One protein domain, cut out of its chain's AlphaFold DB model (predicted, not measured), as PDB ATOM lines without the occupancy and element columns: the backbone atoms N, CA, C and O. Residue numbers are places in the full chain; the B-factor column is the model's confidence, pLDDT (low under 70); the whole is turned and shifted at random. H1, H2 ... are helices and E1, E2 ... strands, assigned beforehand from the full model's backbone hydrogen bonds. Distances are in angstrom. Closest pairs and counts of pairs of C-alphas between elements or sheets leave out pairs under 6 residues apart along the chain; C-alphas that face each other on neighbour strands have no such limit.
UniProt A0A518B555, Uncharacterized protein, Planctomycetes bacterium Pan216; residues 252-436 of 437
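AT A GLANCE: This is residues 252 to 436 of the 437 residues of an uncharacterized protein of Planctomycetes bacterium Pan216 (UniProt A0A518B555). A strongly twisted sheet, with E1, E2, E3 and E6 side by side, has helices on both faces: H2, H3 and H4 cover one face, H5 is over the opposite face, and H1 lies along E1. E3 runs on into a small hairpin, E4 and E5, with the short pair E7 and E8 beside it; short E9 and E10 join the sheet at E6. The printed part has 185 residues, with five named helices and ten named strands in the order E1 E2 E3 E4 E5 H1 E6 H2 E7 E8 H3 H4 E9 H5 E10. The class is mixed, and the branched sheet has antiparallel pairs and one parallel pair. The whole is compact, with a radius of gyration of the C-alphas of 15.4 A, and spans 47 by 36 by 25 A.

HOW THE PARTS SIT: E1 (252 to 261), E2 (272 to 281) and E3 (286 to 292) form a meander, each strand the antiparallel neighbour of the one before; N 256 and O 276 are 2.9 A apart, N 277 and O 290 2.8 A, within hydrogen-bond range. E3 runs on at 48 degrees into E4 (294 to 296), which forms a hairpin with E5 (311 to 313), N 312 to O 295 2.9 A. H1 (316 to 325) is on the branched sheet, along E1 at 22 degrees on the local plane; the closest C-alphas are those of Leu 260 and Gly 323, 6.3 A. E6 (329 to 338) is antiparallel to E1, N 259 to O 331 2.9 A. H2 (340 to 354) is slantwise to E2 at 51 degrees on the local plane; C-alphas Val 290 and Lys 347 are its closest to E3, 5.9 A. E7 (358 to 360) and E8 (374 to 376) are parallel, N 359 to O 374 2.8 A; the closest C-alphas of E5 and E7, Gly 311 and Tyr 360, are 4.5 A apart. H3 (378 to 383) touches H4 (396 to 406), the same way at a shallow tilt of 15 degrees, C-alphas Ser 383 and Val 403 being closest at 5.8 A. H4 runs along E1, 7.8 A high over the sheet. On the other side of E6 from E1 lie E9 (411 to 414), antiparallel, N 337 to O 413 2.9 A, and E10 (432 to 435), parallel, N 433 to O 330 2.9 A. H5 (419 to 425) is on the opposite face from H4, across E2 at 75 degrees on the local plane. In the five helices every O i to N i+4 pair is within hydrogen-bond range.

IN THESE COORDINATES: E1 begins at C-alpha 252 (-18.685, -16.717, 0.546) and is 29.9 A long; E2 is 29.7 A, E6 25.8 A, H2 21.3 A. E10 ends at C-alpha 435 (-0.291, -27.762, 5.350).

THE WHOLE: The C-alphas farthest apart, Asn 283 and Pro 306, are 47.8 A apart. The printed part has no cut; the links E4 to E5, E7 to E8 and H3 to H4 are long. Mean pLDDT of the printed part is 88.7, under 70 at residues 263 to 264, 282, 370 to 371, 373 and 416 to 417.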
ATOM      1  N   SER A 252     -20.136 -16.615   0.384       79.31
ATOM      2  CA  SER A 252     -18.685 -16.717   0.546       79.31
ATOM      3  C   SER A 252     -18.131 -17.852  -0.319       79.31
ATOM      4  O   SER A 252     -18.768 -18.898  -0.473       79.31
ATOM      5  N   TYR A 253     -16.925 -17.658  -0.857       87.69
ATOM      6  CA  TYR A 253     -16.263 -18.625  -1.733       87.69
ATOM      7  C   TYR A 253     -14.994 -19.174  -1.080       87.69
ATOM      8  O   TYR A 253     -14.149 -18.412  -0.601       87.69
ATOM      9  N   TYR A 254     -14.848 -20.497  -1.088       93.25
ATOM     10  CA  TYR A 254     -13.734 -21.210  -0.468       93.25
ATOM     11  C   TYR A 254     -13.021 -22.134  -1.454       93.25
ATOM     12  O   TYR A 254     -13.619 -22.630  -2.407       93.25
ATOM     13  N   MET A 255     -11.746 -22.408  -1.187       98.12
ATOM     14  CA  MET A 255     -10.928 -23.389  -1.895       98.12
ATOM     15  C   MET A 255     -10.141 -24.237  -0.896       98.12
ATOM     16  O   MET A 255      -9.494 -23.694   0.001       98.12
ATOM     17  N   ILE A 256     -10.134 -25.552  -1.101       98.50
ATOM     18  CA  ILE A 256      -9.243 -26.493  -0.416       98.50
ATOM     19  C   ILE A 256      -8.444 -27.228  -1.493       98.50
ATOM     20  O   ILE A 256      -9.035 -27.798  -2.412       98.50
ATOM     21  N   VAL A 257      -7.112 -27.203  -1.400       98.62
ATOM     22  CA  VAL A 257      -6.221 -27.962  -2.297       98.62
ATOM     23  C   VAL A 257      -5.730 -29.200  -1.555       98.62
ATOM     24  O   VAL A 257      -5.267 -29.094  -0.420       98.62
ATOM     25  N   PHE A 258      -5.817 -30.362  -2.191       98.44
ATOM     26  CA  PHE A 258      -5.545 -31.662  -1.588       98.44
ATOM     27  C   PHE A 258      -4.412 -32.399  -2.307       98.44
ATOM     28  O   PHE A 258      -4.322 -32.388  -3.538       98.44
ATOM     29  N   ALA A 259      -3.607 -33.118  -1.525       97.31
ATOM     30  CA  ALA A 259      -2.653 -34.109  -2.003       97.31
ATOM     31  C   ALA A 259      -3.032 -35.511  -1.522       97.31
ATOM     32  O   ALA A 259      -3.317 -35.700  -0.337       97.31
ATOM     33  N   LEU A 260      -2.901 -36.495  -2.415       94.88
ATOM     34  CA  LEU A 260      -2.715 -37.898  -2.043       94.88
ATOM     35  C   LEU A 260      -1.254 -38.268  -2.311       94.88
ATOM     36  O   LEU A 260      -0.747 -38.028  -3.411       94.88
ATOM     37  N   GLN A 261      -0.575 -38.821  -1.307       91.06
ATOM     38  CA  GLN A 261       0.822 -39.257  -1.381       91.06
ATOM     39  C   GLN A 261       0.952 -40.701  -0.885       91.06
ATOM     40  O   GLN A 261       0.737 -40.988   0.293       91.06
ATOM     41  N   SER A 262       1.348 -41.624  -1.762       78.56
ATOM     42  CA  SER A 262       1.429 -43.046  -1.405       78.56
ATOM     43  C   SER A 262       2.806 -43.481  -0.926       78.56
ATOM     44  O   SER A 262       3.731 -43.701  -1.712       78.56
ATOM     45  N   GLY A 263       2.886 -43.682   0.390       68.38
ATOM     46  CA  GLY A 263       4.041 -44.242   1.083       68.38
ATOM     47  C   GLY A 263       5.305 -43.371   1.012       68.38
ATOM     48  O   GLY A 263       5.266 -42.230   0.543       68.38
ATOM     49  N   PRO A 264       6.453 -43.912   1.462       65.50
ATOM     50  CA  PRO A 264       7.734 -43.204   1.416       65.50
ATOM     51  C   PRO A 264       8.199 -42.883  -0.013       65.50
ATOM     52  O   PRO A 264       8.814 -41.847  -0.238       65.50
ATOM     53  N   ALA A 265       7.880 -43.751  -0.981       72.62
ATOM     54  CA  ALA A 265       8.335 -43.637  -2.367       72.62
ATOM     55  C   ALA A 265       7.500 -42.683  -3.247       72.62
ATOM     56  O   ALA A 265       7.959 -42.316  -4.327       72.62
ATOM     57  N   ASN A 266       6.297 -42.283  -2.811       82.25
ATOM     58  CA  ASN A 266       5.405 -41.364  -3.535       82.25
ATOM     59  C   ASN A 266       5.191 -41.784  -5.015       82.25
ATOM     60  O   ASN A 266       5.507 -41.050  -5.956       82.25
ATOM     61  N   VAL A 267       4.730 -43.024  -5.222       82.69
ATOM     62  CA  VAL A 267       4.551 -43.626  -6.562       82.69
ATOM     63  C   VAL A 267       3.451 -42.913  -7.353       82.69
ATOM     64  O   VAL A 267       2.426 -42.532  -6.783       82.69
ATOM     65  N   ILE A 268       3.658 -42.689  -8.654       81.25
ATOM     66  CA  ILE A 268       2.795 -41.810  -9.471       81.25
ATOM     67  C   ILE A 268       1.398 -42.422  -9.623       81.25
ATOM     68  O   ILE A 268       0.403 -41.720  -9.501       81.25
ATOM     69  N   GLU A 269       1.341 -43.743  -9.769       79.69
ATOM     70  CA  GLU A 269       0.158 -44.597  -9.936       79.69
ATOM     71  C   GLU A 269      -0.848 -44.509  -8.772       79.69
ATOM     72  O   GLU A 269      -1.940 -45.071  -8.840       79.69
ATOM     73  N   LYS A 270      -0.466 -43.839  -7.681       79.88
ATOM     74  CA  LYS A 270      -1.281 -43.605  -6.483       79.88
ATOM     75  C   LYS A 270      -1.111 -42.182  -5.909       79.88
ATOM     76  O   LYS A 270      -1.603 -41.885  -4.824       79.88
ATOM     77  N   SER A 271      -0.386 -41.304  -6.609       90.62
ATOM     78  CA  SER A 271      -0.190 -39.902  -6.216       90.62
ATOM     79  C   SER A 271      -1.222 -39.024  -6.904       90.62
ATOM     80  O   SER A 271      -1.439 -39.166  -8.104       90.62
ATOM     81  N   HIS A 272      -1.804 -38.063  -6.188       95.19
ATOM     82  CA  HIS A 272      -2.811 -37.176  -6.777       95.19
ATOM     83  C   HIS A 272      -2.718 -35.738  -6.276       95.19
ATOM     84  O   HIS A 272      -2.173 -35.456  -5.206       95.19
ATOM     85  N   THR A 273      -3.249 -34.819  -7.074       97.44
ATOM     86  CA  THR A 273      -3.331 -33.386  -6.787       97.44
ATOM     87  C   THR A 273      -4.654 -32.884  -7.336       97.44
ATOM     88  O   THR A 273      -4.885 -32.933  -8.542       97.44
ATOM     89  N   PHE A 274      -5.530 -32.440  -6.442       98.50
ATOM     90  CA  PHE A 274      -6.902 -32.056  -6.763       98.50
ATOM     91  C   PHE A 274      -7.369 -30.929  -5.835       98.50
ATOM     92  O   PHE A 274      -6.687 -30.589  -4.867       98.50
ATOM     93  N   ALA A 275      -8.504 -30.304  -6.134       98.75
ATOM     94  CA  ALA A 275      -9.064 -29.262  -5.274       98.75
ATOM     95  C   ALA A 275     -10.586 -29.206  -5.355       98.75
ATOM     96  O   ALA A 275     -11.168 -29.442  -6.418       98.75
ATOM     97  N   THR A 276     -11.204 -28.814  -4.243       98.75
ATOM     98  CA  THR A 276     -12.629 -28.488  -4.170       98.75
ATOM     99  C   THR A 276     -12.800 -26.999  -3.924       98.75
ATOM    100  O   THR A 276     -12.137 -26.406  -3.070       98.75
ATOM    101  N   PHE A 277     -13.722 -26.415  -4.677       98.62
ATOM    102  CA  PHE A 277     -14.145 -25.030  -4.595       98.62
ATOM    103  C   PHE A 277     -15.601 -25.016  -4.139       98.62
ATOM    104  O   PHE A 277     -16.417 -25.795  -4.635       98.62
ATOM    105  N   VAL A 278     -15.922 -24.151  -3.183       97.62
ATOM    106  CA  VAL A 278     -17.225 -24.121  -2.508       97.62
ATOM    107  C   VAL A 278     -17.797 -22.717  -2.563       97.62
ATOM    108  O   VAL A 278     -17.081 -21.752  -2.312       97.62
ATOM    109  N   LYS A 279     -19.092 -22.619  -2.837       93.00
ATOM    110  CA  LYS A 279     -19.927 -21.428  -2.711       93.00
ATOM    111  C   LYS A 279     -20.925 -21.707  -1.589       93.00
ATOM    112  O   LYS A 279     -21.707 -22.651  -1.697       93.00
ATOM    113  N   ALA A 280     -20.895 -20.935  -0.508       83.25
ATOM    114  CA  ALA A 280     -21.759 -21.144   0.658       83.25
ATOM    115  C   ALA A 280     -22.333 -19.819   1.163       83.25
ATOM    116  O   ALA A 280     -21.632 -18.811   1.154       83.25
ATOM    117  N   ASN A 281     -23.594 -19.806   1.594       77.06
ATOM    118  CA  ASN A 281     -24.252 -18.585   2.059       77.06
ATOM    119  C   ASN A 281     -23.773 -18.148   3.460       77.06
ATOM    120  O   ASN A 281     -23.055 -18.872   4.155       77.06
ATOM    121  N   GLN A 282     -24.205 -16.964   3.897       66.81
ATOM    122  CA  GLN A 282     -23.878 -16.427   5.228       66.81
ATOM    123  C   GLN A 282     -24.331 -17.333   6.392       66.81
ATOM    124  O   GLN A 282     -23.657 -17.394   7.420       66.81
ATOM    125  N   ASN A 283     -25.394 -18.124   6.198       70.88
ATOM    126  CA  ASN A 283     -25.872 -19.139   7.148       70.88
ATOM    127  C   ASN A 283     -25.000 -20.411   7.183       70.88
ATOM    128  O   ASN A 283     -25.388 -21.399   7.807       70.88
ATOM    129  N   ARG A 284     -23.827 -20.410   6.527       76.50
ATOM    130  CA  ARG A 284     -22.892 -21.548   6.420       76.50
ATOM    131  C   ARG A 284     -23.482 -22.772   5.705       76.50
ATOM    132  O   ARG A 284     -22.995 -23.888   5.870       76.50
ATOM    133  N   GLN A 285     -24.508 -22.573   4.883       83.25
ATOM    134  CA  GLN A 285     -25.081 -23.619   4.039       83.25
ATOM    135  C   GLN A 285     -24.344 -23.628   2.700       83.25
ATOM    136  O   GLN A 285     -24.186 -22.583   2.065       83.25
ATOM    137  N   ILE A 286     -23.891 -24.800   2.259       94.19
ATOM    138  CA  ILE A 286     -23.308 -24.972   0.926       94.19
ATOM    139  C   ILE A 286     -24.410 -24.801  -0.128       94.19
ATOM    140  O   ILE A 286     -25.484 -25.384  -0.005       94.19
ATOM    141  N   ILE A 287     -24.125 -23.999  -1.154       93.94
ATOM    142  CA  ILE A 287     -25.036 -23.664  -2.258       93.94
ATOM    143  C   ILE A 287     -24.547 -24.261  -3.583       93.94
ATOM    144  O   ILE A 287     -25.358 -24.674  -4.405       93.94
ATOM    145  N   ASP A 288     -23.230 -24.318  -3.799       95.94
ATOM    146  CA  ASP A 288     -22.622 -24.960  -4.969       95.94
ATOM    147  C   ASP A 288     -21.208 -25.469  -4.625       95.94
ATOM    148  O   ASP A 288     -20.496 -24.872  -3.809       95.94
ATOM    149  N   THR A 289     -20.792 -26.571  -5.241       97.56
ATOM    150  CA  THR A 289     -19.478 -27.203  -5.049       97.56
ATOM    151  C   THR A 289     -18.971 -27.774  -6.356       97.56
ATOM    152  O   THR A 289     -19.602 -28.658  -6.931       97.56
ATOM    153  N   VAL A 290     -17.773 -27.362  -6.763       97.88
ATOM    154  CA  VAL A 290     -17.077 -27.946  -7.914       97.88
ATOM    155  C   VAL A 290     -15.744 -28.527  -7.465       97.88
ATOM    156  O   VAL A 290     -14.976 -27.888  -6.746       97.88
ATOM    157  N   THR A 291     -15.468 -29.765  -7.865       98.62
ATOM    158  CA  THR A 291     -14.194 -30.443  -7.596       98.62
ATOM    159  C   THR A 291     -13.493 -30.700  -8.915       98.62
ATOM    160  O   THR A 291     -14.120 -31.150  -9.871       98.62
ATOM    161  N   ILE A 292     -12.198 -30.396  -8.969       98.56
ATOM    162  CA  ILE A 292     -11.330 -30.726 -10.097       98.56
ATOM    163  C   ILE A 292     -10.391 -31.832  -9.625       98.56
ATOM    164  O   ILE A 292      -9.408 -31.557  -8.934       98.56
ATOM    165  N   SER A 293     -10.727 -33.070  -9.984       97.88
ATOM    166  CA  SER A 293     -10.013 -34.302  -9.639       97.88
ATOM    167  C   SER A 293      -9.881 -35.164 -10.894       97.88
ATOM    168  O   SER A 293     -10.678 -36.060 -11.158       97.88
ATOM    169  N   TRP A 294      -8.903 -34.826 -11.735       96.75
ATOM    170  CA  TRP A 294      -8.782 -35.396 -13.077       96.75
ATOM    171  C   TRP A 294      -7.920 -36.659 -13.087       96.75
ATOM    172  O   TRP A 294      -6.721 -36.596 -12.811       96.75
ATOM    173  N   LEU A 295      -8.530 -37.796 -13.421       92.94
ATOM    174  CA  LEU A 295      -7.895 -39.115 -13.486       92.94
ATOM    175  C   LEU A 295      -8.266 -39.833 -14.792       92.94
ATOM    176  O   LEU A 295      -9.147 -39.388 -15.530       92.94
ATOM    177  N   ALA A 296      -7.604 -40.952 -15.093       91.50
ATOM    178  CA  ALA A 296      -8.016 -41.829 -16.188       91.50
ATOM    179  C   ALA A 296      -9.419 -42.399 -15.910       91.50
ATOM    180  O   ALA A 296      -9.702 -42.855 -14.801       91.50
ATOM    181  N   ALA A 297     -10.293 -42.428 -16.921       89.62
ATOM    182  CA  ALA A 297     -11.658 -42.953 -16.784       89.62
ATOM    183  C   ALA A 297     -11.701 -44.469 -16.491       89.62
ATOM    184  O   ALA A 297     -12.711 -44.977 -16.021       89.62
ATOM    185  N   SER A 298     -10.599 -45.182 -16.744       86.44
ATOM    186  CA  SER A 298     -10.387 -46.590 -16.384       86.44
ATOM    187  C   SER A 298     -10.020 -46.810 -14.910       86.44
ATOM    188  O   SER A 298      -9.982 -47.953 -14.464       86.44
ATOM    189  N   GLY A 299      -9.649 -45.756 -14.171       80.88
ATOM    190  CA  GLY A 299      -8.994 -45.867 -12.862       80.88
ATOM    191  C   GLY A 299      -7.556 -46.413 -12.904       80.88
ATOM    192  O   GLY A 299      -6.934 -46.553 -11.851       80.88
ATOM    193  N   ILE A 300      -7.009 -46.698 -14.093       80.88
ATOM    194  CA  ILE A 300      -5.654 -47.230 -14.298       80.88
ATOM    195  C   ILE A 300      -4.737 -46.088 -14.754       80.88
ATOM    196  O   ILE A 300      -4.975 -45.458 -15.781       80.88
ATOM    197  N   ILE A 301      -3.682 -45.818 -13.983       80.69
ATOM    198  CA  ILE A 301      -2.754 -44.699 -14.200       80.69
ATOM    199  C   ILE A 301      -1.502 -45.211 -14.934       80.69
ATOM    200  O   ILE A 301      -0.560 -45.700 -14.315       80.69
ATOM    201  N   GLU A 302      -1.492 -45.120 -16.267       80.06
ATOM    202  CA  GLU A 302      -0.405 -45.643 -17.115       80.06
ATOM    203  C   GLU A 302       0.760 -44.647 -17.278       80.06
ATOM    204  O   GLU A 302       0.781 -43.818 -18.190       80.06
ATOM    205  N   THR A 303       1.766 -44.744 -16.408       78.88
ATOM    206  CA  THR A 303       2.849 -43.749 -16.249       78.88
ATOM    207  C   THR A 303       3.728 -43.463 -17.464       78.88
ATOM    208  O   THR A 303       4.335 -42.392 -17.518       78.88
ATOM    209  N   LEU A 304       3.794 -44.372 -18.440       80.62
ATOM    210  CA  LEU A 304       4.636 -44.236 -19.637       80.62
ATOM    211  C   LEU A 304       3.850 -44.194 -20.959       80.62
ATOM    212  O   LEU A 304       4.472 -44.134 -22.019       80.62
ATOM    213  N   ASN A 305       2.512 -44.201 -20.932       81.56
ATOM    214  CA  ASN A 305       1.719 -44.118 -22.160       81.56
ATOM    215  C   ASN A 305       1.757 -42.675 -22.727       81.56
ATOM    216  O   ASN A 305       1.374 -41.743 -22.019       81.56
ATOM    217  N   PRO A 306       2.214 -42.446 -23.978       81.62
ATOM    218  CA  PRO A 306       2.268 -41.109 -24.579       81.62
ATOM    219  C   PRO A 306       0.940 -40.659 -25.222       81.62
ATOM    220  O   PRO A 306       0.851 -39.516 -25.685       81.62
ATOM    221  N   VAL A 307      -0.058 -41.546 -25.304       85.31
ATOM    222  CA  VAL A 307      -1.347 -41.317 -25.972       85.31
ATOM    223  C   VAL A 307      -2.362 -40.735 -24.978       85.31
ATOM    224  O   VAL A 307      -2.585 -41.342 -23.931       85.31
ATOM    225  N   PRO A 308      -3.018 -39.594 -25.273       88.12
ATOM    226  CA  PRO A 308      -4.059 -39.047 -24.407       88.12
ATOM    227  C   PRO A 308      -5.270 -39.983 -24.289       88.12
ATOM    228  O   PRO A 308      -5.886 -40.356 -25.288       88.12
ATOM    229  N   GLN A 309      -5.637 -40.323 -23.056       90.69
ATOM    230  CA  GLN A 309      -6.682 -41.288 -22.716       90.69
ATOM    231  C   GLN A 309      -8.012 -40.605 -22.385       90.69
ATOM    232  O   GLN A 309      -8.064 -39.404 -22.106       90.69
ATOM    233  N   SER A 310      -9.110 -41.367 -22.356       91.56
ATOM    234  CA  SER A 310     -10.348 -40.842 -21.774       91.56
ATOM    235  C   SER A 310     -10.124 -40.552 -20.288       91.56
ATOM    236  O   SER A 310      -9.693 -41.433 -19.545       91.56
ATOM    237  N   GLY A 311     -10.375 -39.314 -19.873       93.81
ATOM    238  CA  GLY A 311     -10.306 -38.901 -18.476       93.81
ATOM    239  C   GLY A 311     -11.694 -38.780 -17.862       93.81
ATOM    240  O   GLY A 311     -12.687 -38.668 -18.581       93.81
ATOM    241  N   ALA A 312     -11.748 -38.794 -16.537       95.06
ATOM    242  CA  ALA A 312     -12.941 -38.525 -15.753       95.06
ATOM    243  C   ALA A 312     -12.602 -37.537 -14.631       95.06
ATOM    244  O   ALA A 312     -11.522 -37.598 -14.038       95.06
ATOM    245  N   ASN A 313     -13.532 -36.629 -14.339       96.81
ATOM    246  CA  ASN A 313     -13.436 -35.702 -13.221       96.81
ATOM    247  C   ASN A 313     -14.172 -36.313 -12.017       96.81
ATOM    248  O   ASN A 313     -15.400 -36.321 -11.978       96.81
ATOM    249  N   TRP A 314     -13.428 -36.909 -11.088       95.62
ATOM    250  CA  TRP A 314     -13.989 -37.680  -9.972       95.62
ATOM    251  C   TRP A 314     -14.573 -36.750  -8.898       95.62
ATOM    252  O   TRP A 314     -14.108 -35.617  -8.727       95.62
ATOM    253  N   SER A 315     -15.568 -37.209  -8.130       96.69
ATOM    254  CA  SER A 315     -16.080 -36.392  -7.025       96.69
ATOM    255  C   SER A 315     -15.068 -36.320  -5.875       96.69
ATOM    256  O   SER A 315     -14.147 -37.136  -5.762       96.69
ATOM    257  N   LEU A 316     -15.254 -35.344  -4.980       97.75
ATOM    258  CA  LEU A 316     -14.480 -35.230  -3.740       97.75
ATOM    259  C   LEU A 316     -14.535 -36.528  -2.917       97.75
ATOM    260  O   LEU A 316     -13.516 -36.939  -2.366       97.75
ATOM    261  N   ARG A 317     -15.700 -37.189  -2.866       96.19
ATOM    262  CA  ARG A 317     -15.888 -38.427  -2.105       96.19
ATOM    263  C   ARG A 317     -15.085 -39.572  -2.713       96.19
ATOM    264  O   ARG A 317     -14.212 -40.102  -2.034       96.19
ATOM    265  N   ASP A 318     -15.321 -39.885  -3.984       95.38
ATOM    266  CA  ASP A 318     -14.691 -41.028  -4.666       95.38
ATOM    267  C   ASP A 318     -13.161 -40.888  -4.674       95.38
ATOM    268  O   ASP A 318     -12.431 -41.856  -4.472       95.38
ATOM    269  N   THR A 319     -12.669 -39.653  -4.836       95.75
ATOM    270  CA  THR A 319     -11.235 -39.337  -4.787       95.75
ATOM    271  C   THR A 319     -10.622 -39.634  -3.415       95.75
ATOM    272  O   THR A 319      -9.533 -40.207  -3.333       95.75
ATOM    273  N   LEU A 320     -11.296 -39.243  -2.328       96.12
ATOM    274  CA  LEU A 320     -10.816 -39.483  -0.964       96.12
ATOM    275  C   LEU A 320     -10.956 -40.953  -0.561       96.12
ATOM    276  O   LEU A 320     -10.052 -41.500   0.065       96.12
ATOM    277  N   GLU A 321     -12.039 -41.620  -0.954       94.50
ATOM    278  CA  GLU A 321     -12.274 -43.033  -0.638       94.50
ATOM    279  C   GLU A 321     -11.278 -43.937  -1.383       94.50
ATOM    280  O   GLU A 321     -10.635 -44.773  -0.746       94.50
ATOM    281  N   TRP A 322     -10.989 -43.662  -2.661       91.06
ATOM    282  CA  TRP A 322      -9.858 -44.261  -3.388       91.06
ATOM    283  C   TRP A 322      -8.512 -43.986  -2.702       91.06
ATOM    284  O   TRP A 322      -7.679 -44.886  -2.575       91.06
ATOM    285  N   GLY A 323      -8.294 -42.765  -2.200       91.19
ATOM    286  CA  GLY A 323      -7.105 -42.418  -1.418       91.19
ATOM    287  C   GLY A 323      -6.939 -43.295  -0.171       91.19
ATOM    288  O   GLY A 323      -5.847 -43.819   0.067       91.19
ATOM    289  N   SER A 324      -8.024 -43.518   0.577       91.81
ATOM    290  CA  SER A 324      -8.060 -44.434   1.724       91.81
ATOM    291  C   SER A 324      -7.778 -45.880   1.311       91.81
ATOM    292  O   SER A 324      -6.906 -46.514   1.905       91.81
ATOM    293  N   GLU A 325      -8.430 -46.395   0.261       90.19
ATOM    294  CA  GLU A 325      -8.179 -47.751  -0.261       90.19
ATOM    295  C   GLU A 325      -6.712 -47.984  -0.638       90.19
ATOM    296  O   GLU A 325      -6.184 -49.084  -0.464       90.19
ATOM    297  N   LYS A 326      -6.037 -46.973  -1.205       85.50
ATOM    298  CA  LYS A 326      -4.634 -47.101  -1.633       85.50
ATOM    299  C   LYS A 326      -3.642 -46.860  -0.489       85.50
ATOM    300  O   LYS A 326      -2.433 -46.912  -0.737       85.50
ATOM    301  N   GLY A 327      -4.122 -46.603   0.733       87.81
ATOM    302  CA  GLY A 327      -3.297 -46.257   1.893       87.81
ATOM    303  C   GLY A 327      -2.517 -44.954   1.691       87.81
ATOM    304  O   GLY A 327      -1.371 -44.841   2.131       87.81
ATOM    305  N   ALA A 328      -3.078 -44.001   0.944       89.81
ATOM    306  CA  ALA A 328      -2.417 -42.739   0.645       89.81
ATOM    307  C   ALA A 328      -2.488 -41.779   1.842       89.81
ATOM    308  O   ALA A 328      -3.539 -41.578   2.448       89.81
ATOM    309  N   ARG A 329      -1.364 -41.124   2.145       92.50
ATOM    310  CA  ARG A 329      -1.320 -40.004   3.086       92.50
ATOM    311  C   ARG A 329      -2.062 -38.823   2.470       92.50
ATOM    312  O   ARG A 329      -1.706 -38.381   1.376       92.50
ATOM    313  N   MET A 330      -3.060 -38.318   3.183       95.50
ATOM    314  CA  MET A 330      -3.853 -37.167   2.765       95.50
ATOM    315  C   MET A 330      -3.276 -35.892   3.382       95.50
ATOM    316  O   MET A 330      -3.058 -35.830   4.589       95.50
ATOM    317  N   SER A 331      -3.043 -34.865   2.568       97.06
ATOM    318  CA  SER A 331      -2.649 -33.524   3.029       97.06
ATOM    319  C   SER A 331      -3.587 -32.475   2.439       97.06
ATOM    320  O   SER A 331      -3.975 -32.602   1.276       97.06
ATOM    321  N   LYS A 332      -3.913 -31.424   3.201       97.69
ATOM    322  CA  LYS A 332      -4.742 -30.299   2.736       97.69
ATOM    323  C   LYS A 332      -4.060 -28.946   2.936       97.69
ATOM    324  O   LYS A 332      -3.393 -28.728   3.941       97.69
ATOM    325  N   TRP A 333      -4.304 -28.030   2.006       97.75
ATOM    326  CA  TRP A 333      -4.022 -26.601   2.126       97.75
ATOM    327  C   TRP A 333      -5.343 -25.831   2.160       97.75
ATOM    328  O   TRP A 333      -6.168 -25.970   1.250       97.75
ATOM    329  N   GLY A 334      -5.522 -24.998   3.185       91.62
ATOM    330  CA  GLY A 334      -6.751 -24.239   3.417       91.62
ATOM    331  C   GLY A 334      -7.721 -24.909   4.410       91.62
ATOM    332  O   GLY A 334      -7.333 -25.856   5.104       91.62
ATOM    333  N   PRO A 335      -8.974 -24.417   4.488       94.50
ATOM    334  CA  PRO A 335      -9.676 -23.679   3.437       94.50
ATOM    335  C   PRO A 335      -9.238 -22.219   3.310       94.50
ATOM    336  O   PRO A 335      -9.143 -21.484   4.293       94.50
ATOM    337  N   TYR A 336      -9.026 -21.776   2.075       89.38
ATOM    338  CA  TYR A 336      -8.788 -20.373   1.754       89.38
ATOM    339  C   TYR A 336     -10.070 -19.704   1.289       89.38
ATOM    340  O   TYR A 336     -10.816 -20.289   0.510       89.38
ATOM    341  N   VAL A 337     -10.290 -18.464   1.718       81.94
ATOM    342  CA  VAL A 337     -11.288 -17.573   1.114       81.94
ATOM    343  C   VAL A 337     -10.744 -17.116  -0.239       81.94
ATOM    344  O   VAL A 337      -9.579 -16.712  -0.315       81.94
ATOM    345  N   ILE A 338     -11.558 -17.179  -1.290       80.94
ATOM    346  CA  ILE A 338     -11.174 -16.843  -2.671       80.94
ATOM    347  C   ILE A 338     -12.180 -15.900  -3.342       80.94
ATOM    348  O   ILE A 338     -13.280 -15.691  -2.837       80.94
ATOM    349  N   ASP A 339     -11.825 -15.356  -4.508       72.25
ATOM    350  CA  ASP A 339     -12.766 -14.592  -5.338       72.25
ATOM    351  C   ASP A 339     -13.873 -15.471  -5.944       72.25
ATOM    352  O   ASP A 339     -13.607 -16.557  -6.472       72.25
ATOM    353  N   ALA A 340     -15.084 -14.913  -6.047       75.94
ATOM    354  CA  ALA A 340     -16.172 -15.458  -6.865       75.94
ATOM    355  C   ALA A 340     -15.720 -15.745  -8.313       75.94
ATOM    356  O   ALA A 340     -15.974 -16.813  -8.866       75.94
ATOM    357  N   ALA A 341     -14.954 -14.821  -8.908       76.44
ATOM    358  CA  ALA A 341     -14.402 -14.967 -10.255       76.44
ATOM    359  C   ALA A 341     -13.435 -16.161 -10.402       76.44
ATOM    360  O   ALA A 341     -13.219 -16.639 -11.520       76.44
ATOM    361  N   PHE A 342     -12.859 -16.653  -9.299       86.75
ATOM    362  CA  PHE A 342     -11.984 -17.823  -9.284       86.75
ATOM    363  C   PHE A 342     -12.764 -19.131  -9.094       86.75
ATOM    364  O   PHE A 342     -12.495 -20.096  -9.810       86.75
ATOM    365  N   PHE A 343     -13.805 -19.139  -8.252       91.50
ATOM    366  CA  PHE A 343     -14.793 -20.229  -8.213       91.50
ATOM    367  C   PHE A 343     -15.408 -20.466  -9.605       91.50
ATOM    368  O   PHE A 343     -15.403 -21.581 -10.125       91.50
ATOM    369  N   GLU A 344     -15.815 -19.393 -10.281       83.31
ATOM    370  CA  GLU A 344     -16.374 -19.441 -11.635       83.31
ATOM    371  C   GLU A 344     -15.370 -19.928 -12.704       83.31
ATOM    372  O   GLU A 344     -15.756 -20.520 -13.715       83.31
ATOM    373  N   ARG A 345     -14.059 -19.738 -12.491       90.06
ATOM    374  CA  ARG A 345     -13.014 -20.361 -13.331       90.06
ATOM    375  C   ARG A 345     -12.904 -21.865 -13.086       90.06
ATOM    376  O   ARG A 345     -12.683 -22.597 -14.050       90.06
ATOM    377  N   ALA A 346     -13.065 -22.322 -11.844       97.25
ATOM    378  CA  ALA A 346     -13.087 -23.745 -11.522       97.25
ATOM    379  C   ALA A 346     -14.329 -24.438 -12.111       97.25
ATOM    380  O   ALA A 346     -14.196 -25.486 -12.740       97.25
ATOM    381  N   LYS A 347     -15.506 -23.807 -12.026       94.75
ATOM    382  CA  LYS A 347     -16.760 -24.315 -12.609       94.75
ATOM    383  C   LYS A 347     -16.693 -24.454 -14.134       94.75
ATOM    384  O   LYS A 347     -16.935 -25.530 -14.674       94.75
ATOM    385  N   ARG A 348     -16.201 -23.427 -14.838       93.38
ATOM    386  CA  ARG A 348     -15.924 -23.539 -16.285       93.38
ATOM    387  C   ARG A 348     -14.840 -24.565 -16.630       93.38
ATOM    388  O   ARG A 348     -14.785 -25.005 -17.775       93.38
ATOM    389  N   ARG A 349     -13.966 -24.947 -15.690       94.44
ATOM    390  CA  ARG A 349     -12.988 -26.025 -15.899       94.44
ATOM    391  C   ARG A 349     -13.624 -27.401 -15.754       94.44
ATOM    392  O   ARG A 349     -13.344 -28.220 -16.619       94.44
ATOM    393  N   THR A 350     -14.477 -27.658 -14.760       95.56
ATOM    394  CA  THR A 350     -15.176 -28.956 -14.679       95.56
ATOM    395  C   THR A 350     -15.990 -29.190 -15.951       95.56
ATOM    396  O   THR A 350     -15.730 -30.159 -16.653       95.56
ATOM    397  N   GLU A 351     -16.765 -28.199 -16.406       92.50
ATOM    398  CA  GLU A 351     -17.468 -28.276 -17.697       92.50
ATOM    399  C   GLU A 351     -16.558 -28.577 -18.910       92.50
ATOM    400  O   GLU A 351     -16.993 -29.218 -19.863       92.50
ATOM    401  N   GLN A 352     -15.304 -28.109 -18.927       91.62
ATOM    402  CA  GLN A 352     -14.348 -28.404 -20.010       91.62
ATOM    403  C   GLN A 352     -13.799 -29.837 -19.950       91.62
ATOM    404  O   GLN A 352     -13.479 -30.404 -20.999       91.62
ATOM    405  N   LEU A 353     -13.670 -30.393 -18.743       93.06
ATOM    406  CA  LEU A 353     -13.263 -31.775 -18.495       93.06
ATOM    407  C   LEU A 353     -14.410 -32.732 -18.854       93.06
ATOM    408  O   LEU A 353     -14.218 -33.650 -19.649       93.06
ATOM    409  N   ASP A 354     -15.614 -32.444 -18.359       90.69
ATOM    410  CA  ASP A 354     -16.809 -33.288 -18.489       90.69
ATOM    411  C   ASP A 354     -17.301 -33.381 -19.948       90.69
ATOM    412  O   ASP A 354     -17.759 -34.431 -20.394       90.69
ATOM    413  N   ARG A 355     -17.111 -32.319 -20.749       88.25
ATOM    414  CA  ARG A 355     -17.348 -32.331 -22.212       88.25
ATOM    415  C   ARG A 355     -16.327 -33.172 -22.998       88.25
ATOM    416  O   ARG A 355     -16.428 -33.258 -24.219       88.25
ATOM    417  N   GLY A 356     -15.305 -33.745 -22.356       82.25
ATOM    418  CA  GLY A 356     -14.346 -34.668 -22.974       82.25
ATOM    419  C   GLY A 356     -13.368 -34.057 -23.992       82.25
ATOM    420  O   GLY A 356     -12.611 -34.806 -24.617       82.25
ATOM    421  N   ASN A 357     -13.357 -32.727 -24.152       81.75
ATOM    422  CA  ASN A 357     -12.418 -31.975 -25.004       81.75
ATOM    423  C   ASN A 357     -10.975 -32.004 -24.469       81.75
ATOM    424  O   ASN A 357     -10.009 -31.812 -25.212       81.75
ATOM    425  N   ILE A 358     -10.846 -32.241 -23.164       90.69
ATOM    426  CA  ILE A 358      -9.595 -32.540 -22.479       90.69
ATOM    427  C   ILE A 358      -9.519 -34.058 -22.280       90.69
ATOM    428  O   ILE A 358     -10.516 -34.715 -21.981       90.69
ATOM    429  N   LYS A 359      -8.323 -34.615 -22.447       92.75
ATOM    430  CA  LYS A 359      -7.981 -36.022 -22.225       92.75
ATOM    431  C   LYS A 359      -7.005 -36.162 -21.057       92.75
ATOM    432  O   LYS A 359      -6.276 -35.220 -20.736       92.75
ATOM    433  N   TYR A 360      -6.999 -37.321 -20.409       92.81
ATOM    434  CA  TYR A 360      -6.048 -37.624 -19.342       92.81
ATOM    435  C   TYR A 360      -4.705 -38.052 -19.936       92.81
ATOM    436  O   TYR A 360      -4.663 -38.902 -20.825       92.81
ATOM    437  N   LEU A 361      -3.609 -37.455 -19.472       91.19
ATOM    438  CA  LEU A 361      -2.253 -37.851 -19.849       91.19
ATOM    439  C   LEU A 361      -1.245 -37.364 -18.807       91.19
ATOM    440  O   LEU A 361      -1.203 -36.181 -18.507       91.19
ATOM    441  N   ILE A 362      -0.373 -38.245 -18.318       87.62
ATOM    442  CA  ILE A 362       0.620 -37.900 -17.284       87.62
ATOM    443  C   ILE A 362       1.782 -37.078 -17.867       87.62
ATOM    444  O   ILE A 362       2.272 -36.145 -17.241       87.62
ATOM    445  N   LEU A 363       2.216 -37.380 -19.096       87.00
ATOM    446  CA  LEU A 363       3.310 -36.677 -19.781       87.00
ATOM    447  C   LEU A 363       2.776 -35.571 -20.711       87.00
ATOM    448  O   LEU A 363       3.079 -35.509 -21.905       87.00
ATOM    449  N   ASP A 364       1.951 -34.684 -20.154       83.69
ATOM    450  CA  ASP A 364       1.086 -33.774 -20.914       83.69
ATOM    451  C   ASP A 364       1.790 -32.634 -21.670       83.69
ATOM    452  O   ASP A 364       1.170 -31.989 -22.514       83.69
ATOM    453  N   ARG A 365       3.079 -32.375 -21.411       83.25
ATOM    454  CA  ARG A 365       3.776 -31.125 -21.787       83.25
ATOM    455  C   ARG A 365       3.659 -30.739 -23.270       83.25
ATOM    456  O   ARG A 365       3.665 -29.549 -23.582       83.25
ATOM    457  N   ARG A 366       3.569 -31.717 -24.180       83.12
ATOM    458  CA  ARG A 366       3.360 -31.493 -25.630       83.12
ATOM    459  C   ARG A 366       1.889 -31.251 -26.001       83.12
ATOM    460  O   ARG A 366       1.614 -30.514 -26.939       83.12
ATOM    461  N   TRP A 367       0.959 -31.829 -25.250       82.69
ATOM    462  CA  TRP A 367      -0.485 -31.821 -25.500       82.69
ATOM    463  C   TRP A 367      -1.226 -30.676 -24.790       82.69
ATOM    464  O   TRP A 367      -2.260 -30.211 -25.268       82.69
ATOM    465  N   ARG A 368      -0.674 -30.161 -23.687       81.75
ATOM    466  CA  ARG A 368      -1.243 -29.080 -22.863       81.75
ATOM    467  C   ARG A 368      -1.508 -27.780 -23.637       81.75
ATOM    468  O   ARG A 368      -2.412 -27.028 -23.273       81.75
ATOM    469  N   ARG A 369      -0.753 -27.516 -24.712       75.06
ATOM    470  CA  ARG A 369      -0.896 -26.351 -25.619       75.06
ATOM    471  C   ARG A 369      -1.395 -26.711 -27.030       75.06
ATOM    472  O   ARG A 369      -1.295 -25.886 -27.931       75.06
ATOM    473  N   HIS A 370      -1.895 -27.927 -27.237       66.94
ATOM    474  CA  HIS A 370      -2.382 -28.363 -28.544       66.94
ATOM    475  C   HIS A 370      -3.684 -27.633 -28.932       66.94
ATOM    476  O   HIS A 370      -4.488 -27.302 -28.061       66.94
ATOM    477  N   THR A 371      -3.878 -27.358 -30.226       59.00
ATOM    478  CA  THR A 371      -5.022 -26.581 -30.751       59.00
ATOM    479  C   THR A 371      -6.271 -27.422 -31.014       59.00
ATOM    480  O   THR A 371      -7.371 -26.880 -31.025       59.00
ATOM    481  N   GLY A 372      -6.108 -28.733 -31.213       70.00
ATOM    482  CA  GLY A 372      -7.197 -29.712 -31.189       70.00
ATOM    483  C   GLY A 372      -7.394 -30.283 -29.782       70.00
ATOM    484  O   GLY A 372      -7.395 -29.555 -28.792       70.00
ATOM    485  N   THR A 373      -7.495 -31.610 -29.678       68.69
ATOM    486  CA  THR A 373      -7.557 -32.330 -28.396       68.69
ATOM    487  C   THR A 373      -6.397 -31.937 -27.478       68.69
ATOM    488  O   THR A 373      -5.231 -32.091 -27.859       68.69
ATOM    489  N   ARG A 374      -6.707 -31.467 -26.264       84.88
ATOM    490  CA  ARG A 374      -5.714 -31.170 -25.219       84.88
ATOM    491  C   ARG A 374      -5.571 -32.372 -24.291       84.88
ATOM    492  O   ARG A 374      -6.565 -32.982 -23.913       84.88
ATOM    493  N   GLY A 375      -4.346 -32.688 -23.897       89.12
ATOM    494  CA  GLY A 375      -4.056 -33.627 -22.810       89.12
ATOM    495  C   GLY A 375      -3.641 -32.854 -21.562       89.12
ATOM    496  O   GLY A 375      -2.898 -31.881 -21.701       89.12
ATOM    497  N   PHE A 376      -4.106 -33.282 -20.387       92.88
ATOM    498  CA  PHE A 376      -3.700 -32.769 -19.073       92.88
ATOM    499  C   PHE A 376      -3.409 -33.916 -18.096       92.88
ATOM    500  O   PHE A 376      -4.135 -34.917 -18.086       92.88
ATOM    501  N   ASP A 377      -2.430 -33.709 -17.212       93.19
ATOM    502  CA  ASP A 377      -2.313 -34.468 -15.960       93.19
ATOM    503  C   ASP A 377      -3.288 -33.913 -14.894       93.19
ATOM    504  O   ASP A 377      -4.016 -32.942 -15.133       93.19
ATOM    505  N   CYS A 378      -3.327 -34.508 -13.697       94.25
ATOM    506  CA  CYS A 378      -4.171 -34.003 -12.607       94.25
ATOM    507  C   CYS A 378      -3.788 -32.582 -12.145       94.25
ATOM    508  O   CYS A 378      -4.649 -31.775 -11.787       94.25
ATOM    509  N   ILE A 379      -2.500 -32.239 -12.219       96.06
ATOM    510  CA  ILE A 379      -1.935 -30.992 -11.708       96.06
ATOM    511  C   ILE A 379      -2.251 -29.818 -12.644       96.06
ATOM    512  O   ILE A 379      -2.513 -28.714 -12.167       96.06
ATOM    513  N   HIS A 380      -2.251 -30.015 -13.963       95.12
ATOM    514  CA  HIS A 380      -2.561 -28.998 -14.975       95.12
ATOM    515  C   HIS A 380      -4.061 -28.908 -15.276       95.12
ATOM    516  O   HIS A 380      -4.572 -27.799 -15.481       95.12
ATOM    517  N   ALA A 381      -4.798 -30.021 -15.172       95.88
ATOM    518  CA  ALA A 381      -6.261 -29.994 -15.146       95.88
ATOM    519  C   ALA A 381      -6.800 -29.087 -14.032       95.88
ATOM    520  O   ALA A 381      -7.788 -28.385 -14.254       95.88
ATOM    521  N   LEU A 382      -6.094 -29.010 -12.902       97.56
ATOM    522  CA  LEU A 382      -6.324 -28.021 -11.857       97.56
ATOM    523  C   LEU A 382      -5.643 -26.667 -12.145       97.56
ATOM    524  O   LEU A 382      -6.327 -25.666 -12.349       97.56
ATOM    525  N   SER A 383      -4.309 -26.598 -12.170       95.56
ATOM    526  CA  SER A 383      -3.562 -25.325 -12.113       95.56
ATOM    527  C   SER A 383      -3.796 -24.359 -13.274       95.56
ATOM    528  O   SER A 383      -3.743 -23.146 -13.051       95.56
ATOM    529  N   ASP A 384      -4.137 -24.841 -14.476       93.38
ATOM    530  CA  ASP A 384      -4.345 -23.970 -15.642       93.38
ATOM    531  C   ASP A 384      -5.535 -22.998 -15.480       93.38
ATOM    532  O   ASP A 384      -5.665 -22.080 -16.288       93.38
ATOM    533  N   ILE A 385      -6.394 -23.136 -14.456       92.06
ATOM    534  CA  ILE A 385      -7.429 -22.124 -14.139       92.06
ATOM    535  C   ILE A 385      -6.826 -20.807 -13.617       92.06
ATOM    536  O   ILE A 385      -7.391 -19.730 -13.833       92.06
ATOM    537  N   GLY A 386      -5.660 -20.889 -12.966       81.56
ATOM    538  CA  GLY A 386      -4.866 -19.753 -12.487       81.56
ATOM    539  C   GLY A 386      -3.848 -19.235 -13.508       81.56
ATOM    540  O   GLY A 386      -3.164 -18.256 -13.232       81.56
ATOM    541  N   GLY A 387      -3.746 -19.866 -14.682       86.81
ATOM    542  CA  GLY A 387      -2.695 -19.616 -15.675       86.81
ATOM    543  C   GLY A 387      -1.639 -20.727 -15.707       86.81
ATOM    544  O   GLY A 387      -1.755 -21.735 -15.016       86.81
ATOM    545  N   TYR A 388      -0.602 -20.567 -16.529       88.06
ATOM    546  CA  TYR A 388       0.386 -21.624 -16.777       88.06
ATOM    547  C   TYR A 388       1.345 -21.836 -15.590       88.06
ATOM    548  O   TYR A 388       2.204 -20.998 -15.326       88.06
ATOM    549  N   LEU A 389       1.241 -22.989 -14.919       90.62
ATOM    550  CA  LEU A 389       2.189 -23.462 -13.899       90.62
ATOM    551  C   LEU A 389       3.196 -24.474 -14.476       90.62
ATOM    552  O   LEU A 389       2.802 -25.402 -15.183       90.62
ATOM    553  N   ALA A 390       4.481 -24.356 -14.134       89.12
ATOM    554  CA  ALA A 390       5.497 -25.369 -14.434       89.12
ATOM    555  C   ALA A 390       5.743 -26.280 -13.214       89.12
ATOM    556  O   ALA A 390       6.343 -25.872 -12.219       89.12
ATOM    557  N   THR A 391       5.280 -27.527 -13.286       89.06
ATOM    558  CA  THR A 391       5.310 -28.503 -12.179       89.06
ATOM    559  C   THR A 391       6.619 -29.295 -12.112       89.06
ATOM    560  O   THR A 391       7.182 -29.466 -11.025       89.06
ATOM    561  N   GLY A 392       7.151 -29.714 -13.264       88.38
ATOM    562  CA  GLY A 392       8.343 -30.560 -13.366       88.38
ATOM    563  C   GLY A 392       8.008 -32.028 -13.094       88.38
ATOM    564  O   GLY A 392       7.039 -32.543 -13.629       88.38
ATOM    565  N   SER A 393       8.799 -32.697 -12.253       87.56
ATOM    566  CA  SER A 393       8.569 -34.081 -11.796       87.56
ATOM    567  C   SER A 393       7.756 -34.189 -10.491       87.56
ATOM    568  O   SER A 393       7.595 -35.291  -9.953       87.56
ATOM    569  N   ALA A 394       7.284 -33.047  -9.969       91.62
ATOM    570  CA  ALA A 394       6.563 -32.931  -8.703       91.62
ATOM    571  C   ALA A 394       5.201 -33.643  -8.749       91.62
ATOM    572  O   ALA A 394       4.521 -33.624  -9.769       91.62
ATOM    573  N   ARG A 395       4.805 -34.244  -7.624       91.62
ATOM    574  CA  ARG A 395       3.579 -35.044  -7.456       91.62
ATOM    575  C   ARG A 395       3.128 -35.014  -5.993       91.62
ATOM    576  O   ARG A 395       3.938 -34.680  -5.124       91.62
ATOM    577  N   GLY A 396       1.878 -35.380  -5.710       92.88
ATOM    578  CA  GLY A 396       1.358 -35.425  -4.339       92.88
ATOM    579  C   GLY A 396       1.521 -34.076  -3.630       92.88
ATOM    580  O   GLY A 396       1.097 -33.041  -4.153       92.88
ATOM    581  N   GLU A 397       2.160 -34.064  -2.458       94.38
ATOM    582  CA  GLU A 397       2.330 -32.846  -1.654       94.38
ATOM    583  C   GLU A 397       3.150 -31.748  -2.354       94.38
ATOM    584  O   GLU A 397       2.789 -30.578  -2.257       94.38
ATOM    585  N   ASP A 398       4.198 -32.081  -3.113       94.06
ATOM    586  CA  ASP A 398       5.025 -31.065  -3.783       94.06
ATOM    587  C   ASP A 398       4.327 -30.429  -4.988       94.06
ATOM    588  O   ASP A 398       4.509 -29.240  -5.262       94.06
ATOM    589  N   ALA A 399       3.498 -31.197  -5.699       95.81
ATOM    590  CA  ALA A 399       2.631 -30.651  -6.738       95.81
ATOM    591  C   ALA A 399       1.550 -29.760  -6.117       95.81
ATOM    592  O   ALA A 399       1.415 -28.599  -6.498       95.81
ATOM    593  N   SER A 400       0.851 -30.259  -5.100       97.81
ATOM    594  CA  SER A 400      -0.243 -29.546  -4.429       97.81
ATOM    595  C   SER A 400       0.224 -28.248  -3.766       97.81
ATOM    596  O   SER A 400      -0.432 -27.218  -3.912       97.81
ATOM    597  N   ARG A 401       1.419 -28.234  -3.155       97.25
ATOM    598  CA  ARG A 401       2.058 -27.013  -2.633       97.25
ATOM    599  C   ARG A 401       2.348 -25.996  -3.742       97.25
ATOM    600  O   ARG A 401       2.119 -24.802  -3.546       97.25
ATOM    601  N   LYS A 402       2.830 -26.437  -4.914       98.00
ATOM    602  CA  LYS A 402       3.031 -25.552  -6.081       98.00
ATOM    603  C   LYS A 402       1.704 -24.995  -6.596       98.00
ATOM    604  O   LYS A 402       1.642 -23.804  -6.883       98.00
ATOM    605  N   VAL A 403       0.653 -25.812  -6.664       97.94
ATOM    606  CA  VAL A 403      -0.698 -25.383  -7.066       97.94
ATOM    607  C   VAL A 403      -1.271 -24.355  -6.087       97.94
ATOM    608  O   VAL A 403      -1.696 -23.284  -6.511       97.94
ATOM    609  N   ALA A 404      -1.215 -24.619  -4.781       96.94
ATOM    610  CA  ALA A 404      -1.692 -23.685  -3.767       96.94
ATOM    611  C   ALA A 404      -0.932 -22.340  -3.832       96.94
ATOM    612  O   ALA A 404      -1.554 -21.278  -3.777       96.94
ATOM    613  N   LYS A 405       0.398 -22.359  -4.032       94.94
ATOM    614  CA  LYS A 405       1.201 -21.130  -4.218       94.94
ATOM    615  C   LYS A 405       0.869 -20.394  -5.517       94.94
ATOM    616  O   LYS A 405       0.773 -19.170  -5.500       94.94
ATOM    617  N   HIS A 406       0.637 -21.117  -6.612       94.56
ATOM    618  CA  HIS A 406       0.182 -20.566  -7.898       94.56
ATOM    619  C   HIS A 406      -1.182 -19.870  -7.786       94.56
ATOM    620  O   HIS A 406      -1.436 -18.876  -8.461       94.56
ATOM    621  N   PHE A 407      -2.045 -20.343  -6.886       93.81
ATOM    622  CA  PHE A 407      -3.354 -19.750  -6.619       93.81
ATOM    623  C   PHE A 407      -3.338 -18.596  -5.601       93.81
ATOM    624  O   PHE A 407      -4.366 -17.937  -5.437       93.81
ATOM    625  N   LYS A 408      -2.191 -18.264  -4.984       89.12
ATOM    626  CA  LYS A 408      -2.058 -17.143  -4.028       89.12
ATOM    627  C   LYS A 408      -2.649 -15.800  -4.511       89.12
ATOM    628  O   LYS A 408      -3.266 -15.139  -3.677       89.12
ATOM    629  N   PRO A 409      -2.567 -15.390  -5.797       84.88
ATOM    630  CA  PRO A 409      -3.203 -14.153  -6.274       84.88
ATOM    631  C   PRO A 409      -4.732 -14.103  -6.107       84.88
ATOM    632  O   PRO A 409      -5.300 -13.012  -6.048       84.88
ATOM    633  N   TRP A 410      -5.394 -15.258  -6.002       78.31
ATOM    634  CA  TRP A 410      -6.849 -15.399  -5.864       78.31
ATOM    635  C   TRP A 410      -7.305 -15.625  -4.414       78.31
ATOM    636  O   TRP A 410      -8.504 -15.642  -4.152       78.31
ATOM    637  N   ILE A 411      -6.365 -15.792  -3.476       79.19
ATOM    638  CA  ILE A 411      -6.634 -15.991  -2.046       79.19
ATOM    639  C   ILE A 411      -6.814 -14.632  -1.350       79.19
ATOM    640  O   ILE A 411      -6.071 -13.681  -1.596       79.19
ATOM    641  N   ARG A 412      -7.806 -14.538  -0.460       74.75
ATOM    642  CA  ARG A 412      -8.158 -13.328   0.314       74.75
ATOM    643  C   ARG A 412      -7.939 -13.482   1.825       74.75
ATOM    644  O   ARG A 412      -7.780 -12.479   2.524       74.75
ATOM    645  N   GLY A 413      -7.867 -14.726   2.305       71.88
ATOM    646  CA  GLY A 413      -7.559 -15.111   3.688       71.88
ATOM    647  C   GLY A 413      -7.679 -16.628   3.897       71.88
ATOM    648  O   GLY A 413      -7.949 -17.362   2.946       71.88
ATOM    649  N   ARG A 414      -7.513 -17.106   5.138       79.12
ATOM    650  CA  ARG A 414      -7.838 -18.484   5.564       79.12
ATOM    651  C   ARG A 414      -9.145 -18.479   6.365       79.12
ATOM    652  O   ARG A 414      -9.369 -17.571   7.162       79.12
ATOM    653  N   LEU A 415      -9.996 -19.487   6.182       75.62
ATOM    654  CA  LEU A 415     -11.157 -19.714   7.045       75.62
ATOM    655  C   LEU A 415     -10.683 -20.358   8.354       75.62
ATOM    656  O   LEU A 415     -10.403 -21.548   8.379       75.62
ATOM    657  N   LEU A 416     -10.599 -19.587   9.442       66.31
ATOM    658  CA  LEU A 416     -10.107 -20.103  10.732       66.31
ATOM    659  C   LEU A 416     -11.093 -21.078  11.402       66.31
ATOM    660  O   LEU A 416     -10.689 -22.063  12.007       66.31
ATOM    661  N   ASN A 417     -12.399 -20.829  11.264       68.94
ATOM    662  CA  ASN A 417     -13.457 -21.694  11.794       68.94
ATOM    663  C   ASN A 417     -13.899 -22.716  10.733       68.94
ATOM    664  O   ASN A 417     -15.036 -22.683  10.269       68.94
ATOM    665  N   GLU A 418     -12.984 -23.584  10.303       80.31
ATOM    666  CA  GLU A 418     -13.155 -24.481   9.144       80.31
ATOM    667  C   GLU A 418     -14.031 -25.731   9.391       80.31
ATOM    668  O   GLU A 418     -14.549 -26.311   8.439       80.31
ATOM    669  N   HIS A 419     -14.289 -26.111  10.648       81.12
ATOM    670  CA  HIS A 419     -14.981 -27.364  11.002       81.12
ATOM    671  C   HIS A 419     -16.382 -27.537  10.375       81.12
ATOM    672  O   HIS A 419     -16.700 -28.622   9.889       81.12
ATOM    673  N   TRP A 420     -17.203 -26.479  10.316       88.00
ATOM    674  CA  TRP A 420     -18.545 -26.558   9.708       88.00
ATOM    675  C   TRP A 420     -18.488 -26.907   8.215       88.00
ATOM    676  O   TRP A 420     -19.360 -27.610   7.714       88.00
ATOM    677  N   LEU A 421     -17.451 -26.437   7.514       87.81
ATOM    678  CA  LEU A 421     -17.275 -26.661   6.084       87.81
ATOM    679  C   LEU A 421     -16.871 -28.115   5.820       87.81
ATOM    680  O   LEU A 421     -17.323 -28.709   4.848       87.81
ATOM    681  N   PHE A 422     -16.077 -28.715   6.710       92.88
ATOM    682  CA  PHE A 422     -15.706 -30.128   6.613       92.88
ATOM    683  C   PHE A 422     -16.869 -31.067   6.918       92.88
ATOM    684  O   PHE A 422     -17.044 -32.032   6.178       92.88
ATOM    685  N   LEU A 423     -17.696 -30.751   7.922       90.56
ATOM    686  CA  LEU A 423     -18.951 -31.464   8.185       90.56
ATOM    687  C   LEU A 423     -19.909 -31.366   6.986       90.56
ATOM    688  O   LEU A 423     -20.437 -32.376   6.534       90.56
ATOM    689  N   ALA A 424     -20.096 -30.167   6.425       91.50
ATOM    690  CA  ALA A 424     -20.994 -29.947   5.286       91.50
ATOM    691  C   ALA A 424     -20.504 -30.611   3.982       91.50
ATOM    692  O   ALA A 424     -21.320 -31.033   3.165       91.50
ATOM    693  N   LEU A 425     -19.187 -30.748   3.793       96.56
ATOM    694  CA  LEU A 425     -18.585 -31.545   2.714       96.56
ATOM    695  C   LEU A 425     -18.531 -33.055   3.037       96.56
ATOM    696  O   LEU A 425     -18.235 -33.858   2.151       96.56
ATOM    697  N   GLY A 426     -18.787 -33.454   4.288       95.44
ATOM    698  CA  GLY A 426     -18.649 -34.825   4.782       95.44
ATOM    699  C   GLY A 426     -17.215 -35.364   4.722       95.44
ATOM    700  O   GLY A 426     -17.035 -36.558   4.465       95.44
ATOM    701  N   ILE A 427     -16.207 -34.498   4.885       95.94
ATOM    702  CA  ILE A 427     -14.776 -34.854   4.813       95.94
ATOM    703  C   ILE A 427     -14.052 -34.824   6.165       95.94
ATOM    704  O   ILE A 427     -12.881 -35.183   6.247       95.94
ATOM    705  N   ASP A 428     -14.750 -34.448   7.230       93.00
ATOM    706  CA  ASP A 428     -14.304 -34.515   8.626       93.00
ATOM    707  C   ASP A 428     -13.818 -35.916   9.049       93.00
ATOM    708  O   ASP A 428     -12.926 -36.032   9.886       93.00
ATOM    709  N   ARG A 429     -14.341 -36.979   8.416       92.81
ATOM    710  CA  ARG A 429     -13.948 -38.377   8.670       92.81
ATOM    711  C   ARG A 429     -12.567 -38.793   8.142       92.81
ATOM    712  O   ARG A 429     -12.142 -39.910   8.430       92.81
ATOM    713  N   PHE A 430     -11.890 -37.972   7.332       94.69
ATOM    714  CA  PHE A 430     -10.621 -38.354   6.694       94.69
ATOM    715  C   PHE A 430      -9.399 -37.781   7.441       94.69
ATOM    716  O   PHE A 430      -9.408 -36.608   7.821       94.69
ATOM    717  N   PRO A 431      -8.315 -38.564   7.626       94.19
ATOM    718  CA  PRO A 431      -7.142 -38.155   8.400       94.19
ATOM    719  C   PRO A 431      -6.214 -37.231   7.590       94.19
ATOM    720  O   PRO A 431      -5.130 -37.627   7.156       94.19
ATOM    721  N   PHE A 432      -6.645 -35.991   7.363       95.12
ATOM    722  CA  PHE A 432      -5.831 -34.972   6.700       95.12
ATOM    723  C   PHE A 432      -4.687 -34.475   7.584       95.12
ATOM    724  O   PHE A 432      -4.875 -34.150   8.754       95.12
ATOM    725  N   ILE A 433      -3.516 -34.301   6.975       95.62
ATOM    726  CA  ILE A 433      -2.440 -33.476   7.523       95.62
ATOM    727  C   ILE A 433      -2.618 -32.041   7.019       95.62
ATOM    728  O   ILE A 433      -2.644 -31.793   5.810       95.62
ATOM    729  N   ASP A 434      -2.703 -31.092   7.944       93.44
ATOM    730  CA  ASP A 434      -2.723 -29.666   7.624       93.44
ATOM    731  C   ASP A 434      -1.381 -29.176   7.075       93.44
ATOM    732  O   ASP A 434      -0.308 -29.525   7.581       93.44
ATOM    733  N   ARG A 435      -1.445 -28.356   6.024       94.12
ATOM    734  CA  ARG A 435      -0.291 -27.762   5.350       94.12
ATOM    735  C   ARG A 435      -0.526 -26.275   5.085       94.12
ATOM    736  O   ARG A 435      -1.529 -25.882   4.495       94.12
ATOM    737  N   ASP A 436       0.458 -25.464   5.454       80.62
ATOM    738  CA  ASP A 436       0.484 -24.031   5.155       80.62
ATOM    739  C   ASP A 436       1.271 -23.708   3.868       80.62
ATOM    740  O   ASP A 436       1.833 -24.596   3.209       80.62
TER     741      ASP A 436